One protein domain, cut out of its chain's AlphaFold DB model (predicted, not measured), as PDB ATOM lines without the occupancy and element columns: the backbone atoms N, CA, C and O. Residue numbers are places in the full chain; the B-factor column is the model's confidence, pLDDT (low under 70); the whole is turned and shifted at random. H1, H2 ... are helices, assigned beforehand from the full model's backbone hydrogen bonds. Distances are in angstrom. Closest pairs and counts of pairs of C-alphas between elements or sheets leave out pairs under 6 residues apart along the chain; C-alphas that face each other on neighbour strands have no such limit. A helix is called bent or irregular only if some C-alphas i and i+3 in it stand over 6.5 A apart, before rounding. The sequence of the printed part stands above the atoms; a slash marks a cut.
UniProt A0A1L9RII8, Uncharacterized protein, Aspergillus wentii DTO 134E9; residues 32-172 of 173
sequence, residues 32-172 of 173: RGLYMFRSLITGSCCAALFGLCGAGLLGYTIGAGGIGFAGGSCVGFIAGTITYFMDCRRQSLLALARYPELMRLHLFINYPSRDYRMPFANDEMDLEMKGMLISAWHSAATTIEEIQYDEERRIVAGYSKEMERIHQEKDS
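What this domain is: This is residues 32 to 172 of the 173 residues of an uncharacterized protein of Aspergillus wentii DTO 134E9 (UniProt A0A1L9RII8). The shape is a wide V, with the long helical hairpin H1-H2 as one arm and H4b, free from residue 145, as the other; H3 and H4a pack together at the corner. The 141 printed residues hold four named helices, H1 to H4, and no named strand: all helix. The whole is extended, radius of gyration of the C-alphas 23.1 A, spanning 78 by 52 by 24 A.

How they stand to each other: H1, residues 32 to 62, and H2, residues 65 to 98, touch as a hairpin, closest C-alphas Gly 59 and Gly 65, 3.7 A. H4, residues 127 to 171, assigned as one helix by its hydrogen bonds, is bent: C-alphas 139 and 142 are 6.8 A apart, and arms H4a, residues 127 to 139, and H4b, residues 142 to 171, stand at a steep tilt of 45 degrees. H4a touches H3, residues 100 to 110, about perpendicular at 81 degrees, closest C-alphas Leu 107 and Ala 136, 5.2 A. H4a touches H2's residues 88 to 95 alone, closest C-alphas Ser 92 and Trp 137, 5.3 A. In H1, H2, H3, H4a and H4b every O i to N i+4 pair is within hydrogen-bond range.

Where its parts are: H1 measures 42.6 A from C-alpha 32 at (-22.662, -17.315, -3.043), H2 48.0 A, and H4b 43.1 A to C-alpha 171 at (20.079, 6.772, -31.211).

The domain as a whole: The printed part has no cut; the link H3 to H4 is long. pLDDT is under 70 at residues 117 to 124 and 170 to 172.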
ATOM      1  N   ARG A  32     -22.185 -16.069  -3.665       77.19
ATOM      2  CA  ARG A  32     -22.662 -17.315  -3.043       77.19
ATOM      3  C   ARG A  32     -22.582 -18.504  -4.003       77.19
ATOM      4  O   ARG A  32     -21.964 -19.512  -3.675       77.19
ATOM      5  N   GLY A  33     -23.173 -18.373  -5.192       78.50
ATOM      6  CA  GLY A  33     -23.187 -19.450  -6.188       78.50
ATOM      7  C   GLY A  33     -21.787 -19.771  -6.709       78.50
ATOM      8  O   GLY A  33     -21.424 -20.938  -6.846       78.50
ATOM      9  N   LEU A  34     -20.968 -18.735  -6.912       81.62
ATOM     10  CA  LEU A  34     -19.585 -18.897  -7.359       81.62
ATOM     11  C   LEU A  34     -18.721 -19.621  -6.315       81.62
ATOM     12  O   LEU A  34     -17.962 -20.521  -6.677       81.62
ATOM     13  N   TYR A  35     -18.868 -19.276  -5.031       85.75
ATOM     14  CA  TYR A  35     -18.209 -19.988  -3.933       85.75
ATOM     15  C   TYR A  35     -18.608 -21.467  -3.906       85.75
ATOM     16  O   TYR A  35     -17.738 -22.337  -3.884       85.75
ATOM     17  N   MET A  36     -19.913 -21.759  -3.957       87.38
ATOM     18  CA  MET A  36     -20.422 -23.133  -3.927       87.38
ATOM     19  C   MET A  36     -19.851 -23.957  -5.083       87.38
ATOM     20  O   MET A  36     -19.287 -25.022  -4.850       87.38
ATOM     21  N   PHE A  37     -19.910 -23.433  -6.308       87.94
ATOM     22  CA  PHE A  37     -19.383 -24.108  -7.493       87.94
ATOM     23  C   PHE A  37     -17.879 -24.392  -7.394       87.94
ATOM     24  O   PHE A  37     -17.450 -25.525  -7.615       87.94
ATOM     25  N   ARG A  38     -17.076 -23.395  -7.002       88.06
ATOM     26  CA  ARG A  38     -15.625 -23.576  -6.846       88.06
ATOM     27  C   ARG A  38     -15.292 -24.567  -5.729       88.06
ATOM     28  O   ARG A  38     -14.465 -25.447  -5.943       88.06
ATOM     29  N   SER A  39     -15.990 -24.500  -4.593       90.69
ATOM     30  CA  SER A  39     -15.786 -25.439  -3.481       90.69
ATOM     31  C   SER A  39     -16.090 -26.888  -3.879       90.69
ATOM     32  O   SER A  39     -15.355 -27.795  -3.496       90.69
ATOM     33  N   LEU A  40     -17.122 -27.105  -4.706       92.12
ATOM     34  CA  LEU A  40     -17.486 -28.426  -5.212       92.12
ATOM     35  C   LEU A  40     -16.419 -28.985  -6.151       92.12
ATOM     36  O   LEU A  40     -16.065 -30.156  -6.027       92.12
ATOM     37  N   ILE A  41     -15.885 -28.167  -7.063       92.38
ATOM     38  CA  ILE A  41     -14.812 -28.591  -7.973       92.38
ATOM     39  C   ILE A  41     -13.557 -28.945  -7.179       92.38
ATOM     40  O   ILE A  41     -13.016 -30.038  -7.349       92.38
ATOM     41  N   THR A  42     -13.123 -28.061  -6.278       93.12
ATOM     42  CA  THR A  42     -11.931 -28.291  -5.455       93.12
ATOM     43  C   THR A  42     -12.089 -29.544  -4.595       93.12
ATOM     44  O   THR A  42     -11.219 -30.413  -4.618       93.12
ATOM     45  N   GLY A  43     -13.227 -29.689  -3.910       93.81
ATOM     46  CA  GLY A  43     -13.540 -30.881  -3.124       93.81
ATOM     47  C   GLY A  43     -13.546 -32.156  -3.967       93.81
ATOM     48  O   GLY A  43     -12.978 -33.161  -3.550       93.81
ATOM     49  N   SER A  44     -14.119 -32.120  -5.172       94.38
ATOM     50  CA  SER A  44     -14.177 -33.287  -6.067       94.38
ATOM     51  C   SER A  44     -12.798 -33.688  -6.594       94.38
ATOM     52  O   SER A  44     -12.486 -34.875  -6.635       94.38
ATOM     53  N   CYS A  45     -11.939 -32.723  -6.937       95.31
ATOM     54  CA  CYS A  45     -10.550 -33.002  -7.311       95.31
ATOM     55  C   CYS A  45      -9.782 -33.663  -6.160       95.31
ATOM     56  O   CYS A  45      -9.122 -34.681  -6.369       95.31
ATOM     57  N   CYS A  46      -9.896 -33.133  -4.939       94.81
ATOM     58  CA  CYS A  46      -9.278 -33.750  -3.766       94.81
ATOM     59  C   CYS A  46      -9.846 -35.152  -3.509       94.81
ATOM     60  O   CYS A  46      -9.080 -36.086  -3.284       94.81
ATOM     61  N   ALA A  47     -11.165 -35.327  -3.607       96.12
ATOM     62  CA  ALA A  47     -11.815 -36.627  -3.482       96.12
ATOM     63  C   ALA A  47     -11.246 -37.647  -4.475       96.12
ATOM     64  O   ALA A  47     -10.901 -38.752  -4.074       96.12
ATOM     65  N   ALA A  48     -11.073 -37.268  -5.742       95.88
ATOM     66  CA  ALA A  48     -10.509 -38.153  -6.756       95.88
ATOM     67  C   ALA A  48      -9.069 -38.573  -6.420       95.88
ATOM     68  O   ALA A  48      -8.748 -39.756  -6.487       95.88
ATOM     69  N   LEU A  49      -8.212 -37.634  -6.003       96.25
ATOM     70  CA  LEU A  49      -6.818 -37.930  -5.654       96.25
ATOM     71  C   LEU A  49      -6.715 -38.854  -4.434       96.25
ATOM     72  O   LEU A  49      -6.074 -39.900  -4.501       96.25
ATOM     73  N   PHE A  50      -7.390 -38.510  -3.334       95.81
ATOM     74  CA  PHE A  50      -7.381 -39.333  -2.122       95.81
ATOM     75  C   PHE A  50      -8.103 -40.670  -2.323       95.81
ATOM     76  O   PHE A  50      -7.683 -41.680  -1.762       95.81
ATOM     77  N   GLY A  51      -9.147 -40.701  -3.151       95.50
ATOM     78  CA  GLY A  51      -9.845 -41.915  -3.557       95.50
ATOM     79  C   GLY A  51      -8.942 -42.857  -4.345       95.50
ATOM     80  O   GLY A  51      -8.841 -44.029  -3.997       95.50
ATOM     81  N   LEU A  52      -8.226 -42.361  -5.358       95.50
ATOM     82  CA  LEU A  52      -7.281 -43.169  -6.137       95.50
ATOM     83  C   LEU A  52      -6.114 -43.670  -5.275       95.50
ATOM     84  O   LEU A  52      -5.751 -44.844  -5.357       95.50
ATOM     85  N   CYS A  53      -5.572 -42.827  -4.390       93.88
ATOM     86  CA  CYS A  53      -4.548 -43.244  -3.431       93.88
ATOM     87  C   CYS A  53      -5.067 -44.324  -2.465       93.88
ATOM     88  O   CYS A  53      -4.402 -45.340  -2.259       93.88
ATOM     89  N   GLY A  54      -6.264 -44.138  -1.902       91.38
ATOM     90  CA  GLY A  54      -6.897 -45.104  -1.003       91.38
ATOM     91  C   GLY A  54      -7.216 -46.429  -1.696       91.38
ATOM     92  O   GLY A  54      -6.993 -47.496  -1.124       91.38
ATOM     93  N   ALA A  55      -7.669 -46.372  -2.950       94.06
ATOM     94  CA  ALA A  55      -7.922 -47.543  -3.781       94.06
ATOM     95  C   ALA A  55      -6.649 -48.353  -4.038       94.06
ATOM     96  O   ALA A  55      -6.673 -49.576  -3.913       94.06
ATOM     97  N   GLY A  56      -5.538 -47.678  -4.354       92.19
ATOM     98  CA  GLY A  56      -4.246 -48.323  -4.581       92.19
ATOM     99  C   GLY A  56      -3.707 -49.012  -3.328       92.19
ATOM    100  O   GLY A  56      -3.319 -50.177  -3.387       92.19
ATOM    101  N   LEU A  57      -3.748 -48.327  -2.179       91.25
ATOM    102  CA  LEU A  57      -3.259 -48.871  -0.909       91.25
ATOM    103  C   LEU A  57      -4.077 -50.082  -0.450       91.25
ATOM    104  O   LEU A  57      -3.516 -51.160  -0.263       91.25
ATOM    105  N   LEU A  58      -5.401 -49.940  -0.316       87.56
ATOM    106  CA  LEU A  58      -6.253 -51.039   0.157       87.56
ATOM    107  C   LEU A  58      -6.444 -52.145  -0.883       87.56
ATOM    108  O   LEU A  58      -6.662 -53.304  -0.516       87.56
ATOM    109  N   GLY A  59      -6.347 -51.809  -2.169       90.00
ATOM    110  CA  GLY A  59      -6.320 -52.779  -3.256       90.00
ATOM    111  C   GLY A  59      -5.088 -53.675  -3.181       90.00
ATOM    112  O   GLY A  59      -5.219 -54.886  -3.320       90.00
ATOM    113  N   TYR A  60      -3.917 -53.107  -2.881       90.69
ATOM    114  CA  TYR A  60      -2.683 -53.877  -2.736       90.69
ATOM    115  C   TYR A  60      -2.659 -54.731  -1.461       90.69
ATOM    116  O   TYR A  60      -2.222 -55.877  -1.500       90.69
ATOM    117  N   THR A  61      -3.138 -54.202  -0.329       91.50
ATOM    118  CA  THR A  61      -2.998 -54.889   0.965       91.50
ATOM    119  C   THR A  61      -4.083 -55.925   1.244       91.50
ATOM    120  O   THR A  61      -3.795 -56.956   1.843       91.50
ATOM    121  N   ILE A  62      -5.340 -55.645   0.877       88.31
ATOM    122  CA  ILE A  62      -6.508 -56.460   1.273       88.31
ATOM    123  C   ILE A  62      -7.333 -56.891   0.040       88.31
ATOM    124  O   ILE A  62      -8.288 -57.651   0.160       88.31
ATOM    125  N   GLY A  63      -7.003 -56.410  -1.167       85.62
ATOM    126  CA  GLY A  63      -7.815 -56.634  -2.373       85.62
ATOM    127  C   GLY A  63      -9.128 -55.835  -2.395       85.62
ATOM    128  O   GLY A  63      -9.896 -55.919  -3.349       85.62
ATOM    129  N   ALA A  64      -9.385 -55.016  -1.370       88.69
ATOM    130  CA  ALA A  64     -10.623 -54.262  -1.178       88.69
ATOM    131  C   ALA A  64     -10.507 -52.811  -1.688       88.69
ATOM    132  O   ALA A  64     -10.882 -51.856  -1.002       88.69
ATOM    133  N   GLY A  65      -9.989 -52.633  -2.908       89.06
ATOM    134  CA  GLY A  65      -9.725 -51.308  -3.487       89.06
ATOM    135  C   GLY A  65     -10.965 -50.408  -3.572       89.06
ATOM    136  O   GLY A  65     -10.861 -49.203  -3.368       89.06
ATOM    137  N   GLY A  66     -12.159 -50.980  -3.772       91.44
ATOM    138  CA  GLY A  66     -13.413 -50.213  -3.798       91.44
ATOM    139  C   GLY A  66     -13.749 -49.529  -2.465       91.44
ATOM    140  O   GLY A  66     -14.195 -48.383  -2.456       91.44
ATOM    141  N   ILE A  67     -13.474 -50.185  -1.332       91.25
ATOM    142  CA  ILE A  67     -13.694 -49.604   0.004       91.25
ATOM    143  C   ILE A  67     -12.680 -48.485   0.258       91.25
ATOM    144  O   ILE A  67     -13.039 -47.426   0.770       91.25
ATOM    145  N   GLY A  68     -11.427 -48.691  -0.162       91.88
ATOM    146  CA  GLY A  68     -10.392 -47.663  -0.092       91.88
ATOM    147  C   GLY A  68     -10.699 -46.441  -0.951       91.88
ATOM    148  O   GLY A  68     -10.495 -45.316  -0.497       91.88
ATOM    149  N   PHE A  69     -11.266 -46.646  -2.143       94.50
ATOM    150  CA  PHE A  69     -11.746 -45.558  -2.990       94.50
ATOM    151  C   PHE A  69     -12.856 -44.758  -2.307       94.50
ATOM    152  O   PHE A  69     -12.765 -43.534  -2.225       94.50
ATOM    153  N   ALA A  70     -13.892 -45.435  -1.802       94.06
ATOM    154  CA  ALA A  70     -15.035 -44.780  -1.172       94.06
ATOM    155  C   ALA A  70     -14.617 -43.992   0.081       94.06
ATOM    156  O   ALA A  70     -14.915 -42.803   0.190       94.06
ATOM    157  N   GLY A  71     -13.859 -44.622   0.985       94.44
ATOM    158  CA  GLY A  71     -13.363 -43.973   2.198       94.44
ATOM    159  C   GLY A  71     -12.410 -42.814   1.897       94.44
ATOM    160  O   GLY A  71     -12.589 -41.714   2.418       94.44
ATOM    161  N   GLY A  72     -11.438 -43.039   1.008       93.88
ATOM    162  CA  GLY A  72     -10.474 -42.018   0.596       93.88
ATOM    163  C   GLY A  72     -11.147 -40.816  -0.065       93.88
ATOM    164  O   GLY A  72     -10.817 -39.677   0.259       93.88
ATOM    165  N   SER A  73     -12.148 -41.049  -0.917       96.44
ATOM    166  CA  SER A  73     -12.884 -39.977  -1.598       96.44
ATOM    167  C   SER A  73     -13.673 -39.105  -0.624       96.44
ATOM    168  O   SER A  73     -13.631 -37.882  -0.737       96.44
ATOM    169  N   CYS A  74     -14.350 -39.696   0.367       95.81
ATOM    170  CA  CYS A  74     -15.080 -38.932   1.383       95.81
ATOM    171  C   CYS A  74     -14.143 -38.052   2.220       95.81
ATOM    172  O   CYS A  74     -14.414 -36.866   2.409       95.81
ATOM    173  N   VAL A  75     -13.021 -38.614   2.683       95.81
ATOM    174  CA  VAL A  75     -12.020 -37.863   3.453       95.81
ATOM    175  C   VAL A  75     -11.403 -36.756   2.601       95.81
ATOM    176  O   VAL A  75     -11.314 -35.617   3.055       95.81
ATOM    177  N   GLY A  76     -11.041 -37.058   1.351       95.81
ATOM    178  CA  GLY A  76     -10.485 -36.086   0.413       95.81
ATOM    179  C   GLY A  76     -11.446 -34.940   0.104       95.81
ATOM    180  O   GLY A  76     -11.025 -33.786   0.073       95.81
ATOM    181  N   PHE A  77     -12.739 -35.234  -0.059       96.19
ATOM    182  CA  PHE A  77     -13.758 -34.214  -0.295       96.19
ATOM    183  C   PHE A  77     -13.912 -33.265   0.898       96.19
ATOM    184  O   PHE A  77     -13.915 -32.045   0.728       96.19
ATOM    185  N   ILE A  78     -14.021 -33.815   2.112       96.38
ATOM    186  CA  ILE A  78     -14.161 -33.028   3.344       96.38
ATOM    187  C   ILE A  78     -12.901 -32.192   3.583       96.38
ATOM    188  O   ILE A  78     -12.994 -30.990   3.814       96.38
ATOM    189  N   ALA A  79     -11.716 -32.796   3.474       94.56
ATOM    190  CA  ALA A  79     -10.461 -32.075   3.651       94.56
ATOM    191  C   ALA A  79     -10.319 -30.946   2.619       94.56
ATOM    192  O   ALA A  79     -10.040 -29.813   3.000       94.56
ATOM    193  N   GLY A  80     -10.583 -31.229   1.339       93.81
ATOM    194  CA  GLY A  80     -10.490 -30.245   0.260       93.81
ATOM    195  C   GLY A  80     -11.499 -29.100   0.378       93.81
ATOM    196  O   GLY A  80     -11.173 -27.951   0.090       93.81
ATOM    197  N   THR A  81     -12.721 -29.375   0.841       92.62
ATOM    198  CA  THR A  81     -13.712 -28.312   1.086       92.62
ATOM    199  C   THR A  81     -13.346 -27.454   2.297       92.62
ATOM    200  O   THR A  81     -13.506 -26.234   2.243       92.62
ATOM    201  N   ILE A  82     -12.799 -28.048   3.367       93.38
ATOM    202  CA  ILE A  82     -12.329 -27.306   4.548       93.38
ATOM    203  C   ILE A  82     -11.133 -26.415   4.202       93.38
ATOM    204  O   ILE A  82     -11.123 -25.243   4.580       93.38
ATOM    205  N   THR A  83     -10.132 -26.933   3.484       94.12
ATOM    206  CA  THR A  83      -8.964 -26.131   3.088       94.12
ATOM    207  C   THR A  83      -9.379 -24.975   2.188       94.12
ATOM    208  O   THR A  83      -9.016 -23.836   2.471       94.12
ATOM    209  N   TYR A  84     -10.248 -25.234   1.205       93.94
ATOM    210  CA  TYR A  84     -10.805 -24.189   0.349       93.94
ATOM    211  C   TYR A  84     -11.536 -23.104   1.159       93.94
ATOM    212  O   TYR A  84     -11.310 -21.915   0.946       93.94
ATOM    213  N   PHE A  85     -12.357 -23.485   2.145       92.12
ATOM    214  CA  PHE A  85     -13.018 -22.522   3.032       92.12
ATOM    215  C   PHE A  85     -12.014 -21.661   3.816       92.12
ATOM    216  O   PHE A  85     -12.187 -20.444   3.923       92.12
ATOM    217  N   MET A  86     -10.956 -22.271   4.355       92.44
ATOM    218  CA  MET A  86      -9.917 -21.566   5.115       92.44
ATOM    219  C   MET A  86      -9.120 -20.590   4.241       92.44
ATOM    220  O   MET A  86      -8.832 -19.470   4.677       92.44
ATOM    221  N   ASP A  87      -8.815 -20.978   3.005       93.69
ATOM    222  CA  ASP A  87      -8.125 -20.129   2.035       93.69
ATOM    223  C   ASP A  87      -9.003 -18.951   1.609       93.69
ATOM    224  O   ASP A  87      -8.569 -17.798   1.679       93.69
ATOM    225  N   CYS A  88     -10.270 -19.206   1.276       91.31
ATOM    226  CA  CYS A  88     -11.235 -18.152   0.972       91.31
ATOM    227  C   CYS A  88     -11.432 -17.195   2.151       91.31
ATOM    228  O   CYS A  88     -11.557 -15.989   1.945       91.31
ATOM    229  N   ARG A  89     -11.430 -17.700   3.392       90.62
ATOM    230  CA  ARG A  89     -11.480 -16.851   4.589       90.62
ATOM    231  C   ARG A  89     -10.265 -15.928   4.651       90.62
ATOM    232  O   ARG A  89     -10.427 -14.734   4.875       90.62
ATOM    233  N   ARG A  90      -9.051 -16.453   4.457       91.19
ATOM    234  CA  ARG A  90      -7.830 -15.630   4.438       91.19
ATOM    235  C   ARG A  90      -7.884 -14.561   3.352       91.19
ATOM    236  O   ARG A  90      -7.591 -13.402   3.629       91.19
ATOM    237  N   GLN A  91      -8.271 -14.938   2.139       91.12
ATOM    238  CA  GLN A  91      -8.307 -14.023   1.000       91.12
ATOM    239  C   GLN A  91      -9.372 -12.937   1.164       91.12
ATOM    240  O   GLN A  91      -9.094 -11.771   0.887       91.12
ATOM    241  N   SER A  92     -10.548 -13.279   1.692       89.88
ATOM    242  CA  SER A  92     -11.610 -12.300   1.927       89.88
ATOM    243  C   SER A  92     -11.235 -11.277   3.002       89.88
ATOM    244  O   SER A  92     -11.518 -10.094   2.843       89.88
ATOM    245  N   LEU A  93     -10.511 -11.688   4.046       89.62
ATOM    246  CA  LEU A  93      -9.964 -10.781   5.060       89.62
ATOM    247  C   LEU A  93      -8.877  -9.858   4.509       89.62
ATOM    248  O   LEU A  93      -8.844  -8.678   4.846       89.62
ATOM    249  N   LEU A  94      -7.988 -10.381   3.663       90.44
ATOM    250  CA  LEU A  94      -6.963  -9.569   3.006       90.44
ATOM    251  C   LEU A  94      -7.597  -8.545   2.058       90.44
ATOM    252  O   LEU A  94      -7.210  -7.378   2.059       90.44
ATOM    253  N   ALA A  95      -8.607  -8.961   1.291       89.12
ATOM    254  CA  ALA A  95      -9.373  -8.066   0.432       89.12
ATOM    255  C   ALA A  95     -10.113  -6.996   1.242       89.12
ATOM    256  O   ALA A  95     -10.149  -5.839   0.837       89.12
ATOM    257  N   LEU A  96     -10.640  -7.354   2.412       89.06
ATOM    258  CA  LEU A  96     -11.282  -6.426   3.335       89.06
ATOM    259  C   LEU A  96     -10.307  -5.420   3.949       89.06
ATOM    260  O   LEU A  96     -10.656  -4.253   4.089       89.06
ATOM    261  N   ALA A  97      -9.083  -5.846   4.264       88.56
ATOM    262  CA  ALA A  97      -8.034  -4.952   4.745       88.56
ATOM    263  C   ALA A  97      -7.564  -3.970   3.657       88.56
ATOM    264  O   ALA A  97      -7.260  -2.820   3.963       88.56
ATOM    265  N   ARG A  98      -7.514  -4.406   2.390       89.94
ATOM    266  CA  ARG A  98      -7.044  -3.583   1.261       89.94
ATOM    267  C   ARG A  98      -8.134  -2.687   0.659       89.94
ATOM    268  O   ARG A  98      -7.844  -1.554   0.291       89.94
ATOM    269  N   TYR A  99      -9.370  -3.177   0.566       90.12
ATOM    270  CA  TYR A  99     -10.510  -2.501  -0.067       90.12
ATOM    271  C   TYR A  99     -11.779  -2.580   0.813       90.12
ATOM    272  O   TYR A  99     -12.772  -3.208   0.426       90.12
ATOM    273  N   PRO A 100     -11.786  -1.941   1.999       88.19
ATOM    274  CA  PRO A 100     -12.866  -2.093   2.977       88.19
ATOM    275  C   PRO A 100     -14.224  -1.595   2.469       88.19
ATOM    276  O   PRO A 100     -15.240  -2.264   2.655       88.19
ATOM    277  N   GLU A 101     -14.252  -0.451   1.785       88.19
ATOM    278  CA  GLU A 101     -15.492   0.145   1.270       88.19
ATOM    279  C   GLU A 101     -16.104  -0.684   0.133       88.19
ATOM    280  O   GLU A 101     -17.319  -0.884   0.088       88.19
ATOM    281  N   LEU A 102     -15.266  -1.257  -0.738       88.38
ATOM    282  CA  LEU A 102     -15.726  -2.146  -1.804       88.38
ATOM    283  C   LEU A 102     -16.324  -3.436  -1.223       88.38
ATOM    284  O   LEU A 102     -17.392  -3.874  -1.646       88.38
ATOM    285  N   MET A 103     -15.681  -4.020  -0.206       88.69
ATOM    286  CA  MET A 103     -16.234  -5.182   0.492       88.69
ATOM    287  C   MET A 103     -17.570  -4.872   1.153       88.69
ATOM    288  O   MET A 103     -18.510  -5.641   0.971       88.69
ATOM    289  N   ARG A 104     -17.687  -3.741   1.858       87.50
ATOM    290  CA  ARG A 104     -18.947  -3.300   2.476       87.50
ATOM    291  C   ARG A 104     -20.067  -3.143   1.455       87.50
ATOM    292  O   ARG A 104     -21.180  -3.594   1.718       87.50
ATOM    293  N   LEU A 105     -19.768  -2.577   0.287       88.06
ATOM    294  CA  LEU A 105     -20.730  -2.447  -0.805       88.06
ATOM    295  C   LEU A 105     -21.252  -3.817  -1.261       88.06
ATOM    296  O   LEU A 105     -22.464  -4.030  -1.302       88.06
ATOM    297  N   HIS A 106     -20.363  -4.771  -1.554       87.50
ATOM    298  CA  HIS A 106     -20.782  -6.114  -1.970       87.50
ATOM    299  C   HIS A 106     -21.482  -6.886  -0.849       87.50
ATOM    300  O   HIS A 106     -22.370  -7.694  -1.128       87.50
ATOM    301  N   LEU A 107     -21.140  -6.633   0.413       87.31
ATOM    302  CA  LEU A 107     -21.839  -7.209   1.557       87.31
ATOM    303  C   LEU A 107     -23.274  -6.664   1.656       87.31
ATOM    304  O   LEU A 107     -24.216  -7.444   1.772       87.31
ATOM    305  N   PHE A 108     -23.453  -5.349   1.505       85.75
ATOM    306  CA  PHE A 108     -24.763  -4.694   1.498       85.75
ATOM    307  C   PHE A 108     -25.639  -5.150   0.323       85.75
ATOM    308  O   PHE A 108     -26.814  -5.454   0.510       85.75
ATOM    309  N   ILE A 109     -25.064  -5.274  -0.880       84.06
ATOM    310  CA  ILE A 109     -25.782  -5.753  -2.073       84.06
ATOM    311  C   ILE A 109     -26.246  -7.204  -1.899       84.06
ATOM    312  O   ILE A 109     -27.360  -7.549  -2.295       84.06
ATOM    313  N   ASN A 110     -25.399  -8.071  -1.338       81.69
ATOM    314  CA  ASN A 110     -25.724  -9.489  -1.181       81.69
ATOM    315  C   ASN A 110     -26.636  -9.766   0.026       81.69
ATOM    316  O   ASN A 110     -27.407 -10.731  -0.012       81.69
ATOM    317  N   TYR A 111     -26.561  -8.933   1.069       84.44
ATOM    318  CA  TYR A 111     -27.225  -9.142   2.356       84.44
ATOM    319  C   TYR A 111     -27.743  -7.819   2.964       84.44
ATOM    320  O   TYR A 111     -27.248  -7.386   4.004       84.44
ATOM    321  N   PRO A 112     -28.768  -7.182   2.375       80.50
ATOM    322  CA  PRO A 112     -29.216  -5.836   2.763       80.50
ATOM    323  C   PRO A 112     -29.838  -5.741   4.167       80.50
ATOM    324  O   PRO A 112     -30.098  -4.648   4.658       80.50
ATOM    325  N   SER A 113     -30.115  -6.875   4.813       74.06
ATOM    326  CA  SER A 113     -30.830  -6.967   6.088       74.06
ATOM    327  C   SER A 113     -29.973  -6.724   7.334       74.06
ATOM    328  O   SER A 113     -30.524  -6.714   8.433       74.06
ATOM    329  N   ARG A 114     -28.653  -6.536   7.208       72.12
ATOM    330  CA  ARG A 114     -27.783  -6.212   8.349       72.12
ATOM    331  C   ARG A 114     -26.955  -4.959   8.086       72.12
ATOM    332  O   ARG A 114     -26.613  -4.648   6.948       72.12
ATOM    333  N   ASP A 115     -26.626  -4.262   9.169       72.88
ATOM    334  CA  ASP A 115     -25.701  -3.134   9.144       72.88
ATOM    335  C   ASP A 115     -24.255  -3.644   9.259       72.88
ATOM    336  O   ASP A 115     -23.910  -4.388  10.179       72.88
ATOM    337  N   TYR A 116     -23.411  -3.244   8.310       73.25
ATOM    338  CA  TYR A 116     -22.011  -3.668   8.194       73.25
ATOM    339  C   TYR A 116     -21.021  -2.534   8.473       73.25
ATOM    340  O   TYR A 116     -19.862  -2.581   8.053       73.25
ATOM    341  N   ARG A 117     -21.467  -1.495   9.191       67.31
ATOM    342  CA  ARG A 117     -20.622  -0.371   9.628       67.31
ATOM    343  C   ARG A 117     -19.604  -0.740  10.715       67.31
ATOM    344  O   ARG A 117     -18.704   0.055  10.978       67.31
ATOM    345  N   MET A 118     -19.701  -1.931  11.309       58.78
ATOM    346  CA  MET A 118     -18.804  -2.394  12.373       58.78
ATOM    347  C   MET A 118     -17.393  -2.753  11.863       58.78
ATOM    348  O   MET A 118     -17.219  -3.077  10.682       58.78
ATOM    349  N   PRO A 119     -16.361  -2.687  12.727       63.00
ATOM    350  CA  PRO A 119     -15.033  -3.181  12.394       63.00
ATOM    351  C   PRO A 119     -15.064  -4.705  12.242       63.00
ATOM    352  O   PRO A 119     -15.516  -5.429  13.124       63.00
ATOM    353  N   PHE A 120     -14.565  -5.206  11.116       65.56
ATOM    354  CA  PHE A 120     -14.449  -6.640  10.872       65.56
ATOM    355  C   PHE A 120     -13.195  -7.190  11.564       65.56
ATOM    356  O   PHE A 120     -12.161  -7.409  10.933       65.56
ATOM    357  N   ALA A 121     -13.260  -7.377  12.883       62.19
ATOM    358  CA  ALA A 121     -12.212  -8.066  13.628       62.19
ATOM    359  C   ALA A 121     -12.341  -9.584  13.426       62.19
ATOM    360  O   ALA A 121     -13.410 -10.173  13.567       62.19
ATOM    361  N   ASN A 122     -11.236 -10.232  13.065       65.44
ATOM    362  CA  ASN A 122     -11.227 -11.619  12.598       65.44
ATOM    363  C   ASN A 122     -11.659 -12.652  13.663       65.44
ATOM    364  O   ASN A 122     -12.211 -13.702  13.311       65.44
ATOM    365  N   ASP A 123     -11.422 -12.344  14.942       64.00
ATOM    366  CA  ASP A 123     -11.751 -13.205  16.086       64.00
ATOM    367  C   ASP A 123     -13.194 -13.044  16.579       64.00
ATOM    368  O   ASP A 123     -13.744 -13.979  17.151       64.00
ATOM    369  N   GLU A 124     -13.847 -11.920  16.283       68.88
ATOM    370  CA  GLU A 124     -15.220 -11.637  16.734       68.88
ATOM    371  C   GLU A 124     -16.286 -12.050  15.707       68.88
ATOM    372  O   GLU A 124     -17.482 -11.996  15.978       68.88
ATOM    373  N   MET A 125     -15.876 -12.475  14.507       77.62
ATOM    374  CA  MET A 125     -16.822 -12.863  13.463       77.62
ATOM    375  C   MET A 125     -17.371 -14.278  13.665       77.62
ATOM    376  O   MET A 125     -16.641 -15.275  13.565       77.62
ATOM    377  N   ASP A 126     -18.692 -14.359  13.799       84.81
ATOM    378  CA  ASP A 126     -19.453 -15.604  13.719       84.81
ATOM    379  C   ASP A 126     -19.238 -16.336  12.387       84.81
ATOM    380  O   ASP A 126     -18.861 -15.754  11.363       84.81
ATOM    381  N   LEU A 127     -19.521 -17.643  12.382       84.50
ATOM    382  CA  LEU A 127     -19.406 -18.478  11.184       84.50
ATOM    383  C   LEU A 127     -20.290 -17.965  10.036       84.50
ATOM    384  O   LEU A 127     -19.871 -17.989   8.878       84.50
ATOM    385  N   GLU A 128     -21.473 -17.441  10.362       86.12
ATOM    386  CA  GLU A 128     -22.368 -16.803   9.394       86.12
ATOM    387  C   GLU A 128     -21.697 -15.587   8.741       86.12
ATOM    388  O   GLU A 128     -21.654 -15.491   7.517       86.12
ATOM    389  N   MET A 129     -21.095 -14.701   9.543       85.38
ATOM    390  CA  MET A 129     -20.396 -13.514   9.043       85.38
ATOM    391  C   MET A 129     -19.195 -13.890   8.173       85.38
ATOM    392  O   MET A 129     -18.996 -13.303   7.111       85.38
ATOM    393  N   LYS A 130     -18.439 -14.925   8.562       88.00
ATOM    394  CA  LYS A 130     -17.341 -15.476   7.752       88.00
ATOM    395  C   LYS A 130     -17.842 -15.971   6.392       88.00
ATOM    396  O   LYS A 130     -17.231 -15.662   5.371       88.00
ATOM    397  N   GLY A 131     -18.968 -16.687   6.360       87.25
ATOM    398  CA  GLY A 131     -19.599 -17.139   5.117       87.25
ATOM    399  C   GLY A 131     -20.092 -15.982   4.242       87.25
ATOM    400  O   GLY A 131     -19.831 -15.958   3.036       87.25
ATOM    401  N   MET A 132     -20.739 -14.982   4.848       88.19
ATOM    402  CA  MET A 132     -21.175 -13.771   4.147       88.19
ATOM    403  C   MET A 132     -19.984 -13.029   3.537       88.19
ATOM    404  O   MET A 132     -20.026 -12.691   2.353       88.19
ATOM    405  N   LEU A 133     -18.896 -12.861   4.291       89.06
ATOM    406  CA  LEU A 133     -17.681 -12.195   3.832       89.06
ATOM    407  C   LEU A 133     -17.014 -12.931   2.664       89.06
ATOM    408  O   LEU A 133     -16.672 -12.303   1.667       89.06
ATOM    409  N   ILE A 134     -16.888 -14.260   2.736       90.88
ATOM    410  CA  ILE A 134     -16.362 -15.073   1.626       90.88
ATOM    411  C   ILE A 134     -17.216 -14.891   0.368       90.88
ATOM    412  O   ILE A 134     -16.689 -14.698  -0.728       90.88
ATOM    413  N   SER A 135     -18.540 -14.915   0.516       87.44
ATOM    414  CA  SER A 135     -19.434 -14.733  -0.626       87.44
ATOM    415  C   SER A 135     -19.375 -13.312  -1.201       87.44
ATOM    416  O   SER A 135     -19.401 -13.146  -2.415       87.44
ATOM    417  N   ALA A 136     -19.247 -12.280  -0.365       88.25
ATOM    418  CA  ALA A 136     -19.093 -10.909  -0.833       88.25
ATOM    419  C   ALA A 136     -17.755 -10.723  -1.553       88.25
ATOM    420  O   ALA A 136     -17.720 -10.115  -2.618       88.25
ATOM    421  N   TRP A 137     -16.685 -11.330  -1.035       91.31
ATOM    422  CA  TRP A 137     -15.383 -11.347  -1.689       91.31
ATOM    423  C   TRP A 137     -15.446 -12.005  -3.069       91.31
ATOM    424  O   TRP A 137     -14.987 -11.407  -4.029       91.31
ATOM    425  N   HIS A 138     -16.098 -13.161  -3.224       87.31
ATOM    426  CA  HIS A 138     -16.278 -13.776  -4.547       87.31
ATOM    427  C   HIS A 138     -17.076 -12.907  -5.530       87.31
ATOM    428  O   HIS A 138     -16.840 -12.979  -6.731       87.31
ATOM    429  N   SER A 139     -18.020 -12.103  -5.033       85.31
ATOM    430  CA  SER A 139     -18.788 -11.158  -5.854       85.31
ATOM    431  C   SER A 139     -17.957  -9.943  -6.267       85.31
ATOM    432  O   SER A 139     -18.167  -9.398  -7.342       85.31
ATOM    433  N   ALA A 140     -17.032  -9.524  -5.412       85.88
ATOM    434  CA  ALA A 140     -16.175  -8.369  -5.628       85.88
ATOM    435  C   ALA A 140     -14.838  -8.705  -6.288       85.88
ATOM    436  O   ALA A 140     -14.156  -7.801  -6.756       85.88
ATOM    437  N   ALA A 141     -14.445  -9.981  -6.307       86.25
ATOM    438  CA  ALA A 141     -13.181 -10.444  -6.863       86.25
ATOM    439  C   ALA A 141     -13.011  -9.964  -8.308       86.25
ATOM    440  O   ALA A 141     -11.959  -9.439  -8.642       86.25
ATOM    441  N   THR A 142     -14.078 -10.020  -9.109       81.69
ATOM    442  CA  THR A 142     -14.077  -9.511 -10.488       81.69
ATOM    443  C   THR A 142     -13.775  -8.014 -10.552       81.69
ATOM    444  O   THR A 142     -12.958  -7.581 -11.352       81.69
ATOM    445  N   THR A 143     -14.373  -7.212  -9.670       85.94
ATOM    446  CA  THR A 143     -14.129  -5.761  -9.621       85.94
ATOM    447  C   THR A 143     -12.735  -5.434  -9.084       85.94
ATOM    448  O   THR A 143     -12.101  -4.488  -9.539       85.94
ATOM    449  N   ILE A 144     -12.223  -6.217  -8.131       88.00
ATOM    450  CA  ILE A 144     -10.846  -6.076  -7.636       88.00
ATOM    451  C   ILE A 144      -9.845  -6.391  -8.753       88.00
ATOM    452  O   ILE A 144      -8.872  -5.655  -8.910       88.00
ATOM    453  N   GLU A 145     -10.084  -7.450  -9.526       87.50
ATOM    454  CA  GLU A 145      -9.261  -7.830 -10.679       87.50
ATOM    455  C   GLU A 145      -9.243  -6.721 -11.742       87.50
ATOM    456  O   GLU A 145      -8.172  -6.368 -12.228       87.50
ATOM    457  N   GLU A 146     -10.389  -6.102 -12.043       87.69
ATOM    458  CA  GLU A 146     -10.473  -4.954 -12.962       87.69
ATOM    459  C   GLU A 146      -9.651  -3.751 -12.474       87.69
ATOM    460  O   GLU A 146      -8.868  -3.185 -13.237       87.69
ATOM    461  N   ILE A 147      -9.764  -3.393 -11.188       88.62
ATOM    462  CA  ILE A 147      -8.987  -2.293 -10.593       88.62
ATOM    463  C   ILE A 147      -7.483  -2.571 -10.699       88.62
ATOM    464  O   ILE A 147      -6.711  -1.682 -11.059       88.62
ATOM    465  N   GLN A 148      -7.062  -3.799 -10.387       88.44
ATOM    466  CA  GLN A 148      -5.656  -4.200 -10.460       88.44
ATOM    467  C   GLN A 148      -5.137  -4.187 -11.896       88.44
ATOM    468  O   GLN A 148      -4.027  -3.723 -12.144       88.44
ATOM    469  N   TYR A 149      -5.948  -4.648 -12.845       89.94
ATOM    470  CA  TYR A 149      -5.600  -4.655 -14.257       89.94
ATOM    471  C   TYR A 149      -5.422  -3.239 -14.822       89.94
ATOM    472  O   TYR A 149      -4.474  -2.968 -15.564       89.94
ATOM    473  N   ASP A 150      -6.290  -2.304 -14.435       91.94
ATOM    474  CA  ASP A 150      -6.163  -0.897 -14.817       91.94
ATOM    475  C   ASP A 150      -4.925  -0.234 -14.193       91.94
ATOM    476  O   ASP A 150      -4.257   0.579 -14.841       91.94
ATOM    477  N   GLU A 151      -4.593  -0.585 -12.950       90.12
ATOM    478  CA  GLU A 151      -3.374  -0.130 -12.278       90.12
ATOM    479  C   GLU A 151      -2.117  -0.662 -12.984       90.12
ATOM    480  O   GLU A 151      -1.215   0.115 -13.310       90.12
ATOM    481  N   GLU A 152      -2.089  -1.952 -13.324       90.50
ATOM    482  CA  GLU A 152      -0.992  -2.574 -14.070       90.50
ATOM    483  C   GLU A 152      -0.796  -1.912 -15.439       90.50
ATOM    484  O   GLU A 152       0.323  -1.535 -15.795       90.50
ATOM    485  N   ARG A 153      -1.878  -1.660 -16.184       90.81
ATOM    486  CA  ARG A 153      -1.818  -0.956 -17.475       90.81
ATOM    487  C   ARG A 153      -1.196   0.434 -17.362       90.81
ATOM    488  O   ARG A 153      -0.427   0.829 -18.239       90.81
ATOM    489  N   ARG A 154      -1.510   1.182 -16.298       90.12
ATOM    490  CA  ARG A 154      -0.912   2.507 -16.054       90.12
ATOM    491  C   ARG A 154       0.585   2.406 -15.793       90.12
ATOM    492  O   ARG A 154       1.342   3.207 -16.336       90.12
ATOM    493  N   ILE A 155       1.002   1.423 -14.999       91.94
ATOM    494  CA  ILE A 155       2.414   1.177 -14.687       91.94
ATOM    495  C   ILE A 155       3.175   0.791 -15.961       91.94
ATOM    496  O   ILE A 155       4.182   1.421 -16.285       91.94
ATOM    497  N   VAL A 156       2.662  -0.176 -16.728       93.00
ATOM    498  CA  VAL A 156       3.268  -0.629 -17.991       93.00
ATOM    499  C   VAL A 156       3.395   0.524 -18.982       93.00
ATOM    500  O   VAL A 156       4.477   0.737 -19.518       93.00
ATOM    501  N   ALA A 157       2.345   1.330 -19.173       91.06
ATOM    502  CA  ALA A 157       2.405   2.495 -20.056       91.06
ATOM    503  C   ALA A 157       3.458   3.529 -19.611       91.06
ATOM    504  O   ALA A 157       4.080   4.177 -20.453       91.06
ATOM    505  N   GLY A 158       3.669   3.684 -18.300       90.44
ATOM    506  CA  GLY A 158       4.750   4.500 -17.748       90.44
ATOM    507  C   GLY A 158       6.131   3.969 -18.139       90.44
ATOM    508  O   GLY A 158       6.950   4.726 -18.660       90.44
ATOM    509  N   TYR A 159       6.362   2.666 -17.964       89.44
ATOM    510  CA  TYR A 159       7.621   2.018 -18.347       89.44
ATOM    511  C   TYR A 159       7.867   2.024 -19.857       89.44
ATOM    512  O   TYR A 159       8.993   2.276 -20.277       89.44
ATOM    513  N   SER A 160       6.843   1.802 -20.684       89.12
ATOM    514  CA  SER A 160       6.977   1.856 -22.145       89.12
ATOM    515  C   SER A 160       7.457   3.232 -22.611       89.12
ATOM    516  O   SER A 160       8.412   3.317 -23.376       89.12
ATOM    517  N   LYS A 161       6.879   4.314 -22.071       88.25
ATOM    518  CA  LYS A 161       7.300   5.694 -22.376       88.25
ATOM    519  C   LYS A 161       8.710   6.025 -21.889       88.25
ATOM    520  O   LYS A 161       9.373   6.886 -22.462       88.25
ATOM    521  N   GLU A 162       9.148   5.419 -20.789       88.69
ATOM    522  CA  GLU A 162      10.518   5.578 -20.294       88.69
ATOM    523  C   GLU A 162      11.516   4.840 -21.194       88.69
ATOM    524  O   GLU A 162      12.528   5.409 -21.594       88.69
ATOM    525  N   MET A 163      11.193   3.609 -21.597       84.88
ATOM    526  CA  MET A 163      12.024   2.822 -22.510       84.88
ATOM    527  C   MET A 163      12.166   3.474 -23.890       84.88
ATOM    528  O   MET A 163      13.262   3.478 -24.445       84.88
ATOM    529  N   GLU A 164      11.095   4.066 -24.425       85.06
ATOM    530  CA  GLU A 164      11.139   4.832 -25.680       85.06
ATOM    531  C   GLU A 164      12.091   6.035 -25.588       85.06
ATOM    532  O   GLU A 164      12.859   6.279 -26.518       85.06
ATOM    533  N   ARG A 165      12.104   6.748 -24.452       82.94
ATOM    534  CA  ARG A 165      13.027   7.873 -24.225       82.94
ATOM    535  C   ARG A 165      14.486   7.425 -24.174       82.94
ATOM    536  O   ARG A 165      15.323   8.037 -24.829       82.94
ATOM    537  N   ILE A 166      14.779   6.329 -23.474       84.75
ATOM    538  CA  ILE A 166      16.137   5.765 -23.395       84.75
ATOM    539  C   ILE A 166      16.631   5.305 -24.778       84.75
ATOM    540  O   ILE A 166      17.812   5.448 -25.092       84.75
ATOM    541  N   HIS A 167      15.745   4.757 -25.616       77.81
ATOM    542  CA  HIS A 167      16.106   4.354 -26.978       77.81
ATOM    543  C   HIS A 167      16.441   5.568 -27.856       77.81
ATOM    544  O   HIS A 167      17.470   5.571 -28.523       77.81
ATOM    545  N   GLN A 168      15.639   6.636 -27.781       78.69
ATOM    546  CA  GLN A 168      15.899   7.875 -28.526       78.69
ATOM    547  C   GLN A 168      17.190   8.587 -28.088       78.69
ATOM    548  O   GLN A 168      17.887   9.167 -28.921       78.69
ATOM    549  N   GLU A 169      17.540   8.536 -26.801       73.88
ATOM    550  CA  GLU A 169      18.800   9.095 -26.288       73.88
ATOM    551  C   GLU A 169      20.022   8.302 -26.787       73.88
ATOM    552  O   GLU A 169      21.054   8.883 -27.120       73.88
ATOM    553  N   LYS A 170      19.893   6.976 -26.923       67.56
ATOM    554  CA  LYS A 170      20.940   6.136 -27.518       67.56
ATOM    555  C   LYS A 170      21.110   6.340 -29.020       67.56
ATOM    556  O   LYS A 170      22.238   6.301 -29.485       67.56
ATOM    557  N   ASP A 171      20.026   6.567 -29.755       68.06
ATOM    558  CA  ASP A 171      20.079   6.772 -31.211       68.06
ATOM    559  C   ASP A 171      20.580   8.178 -31.610       68.06
ATOM    560  O   ASP A 171      20.826   8.442 -32.787       68.06
ATOM    561  N   SER A 172      20.728   9.092 -30.643       58.09
ATOM    562  CA  SER A 172      21.219  10.466 -30.846       58.09
ATOM    563  C   SER A 172      22.672  10.699 -30.405       58.09
ATOM    564  O   SER A 172      23.163  11.823 -30.540       58.09
TER     565      SER A 172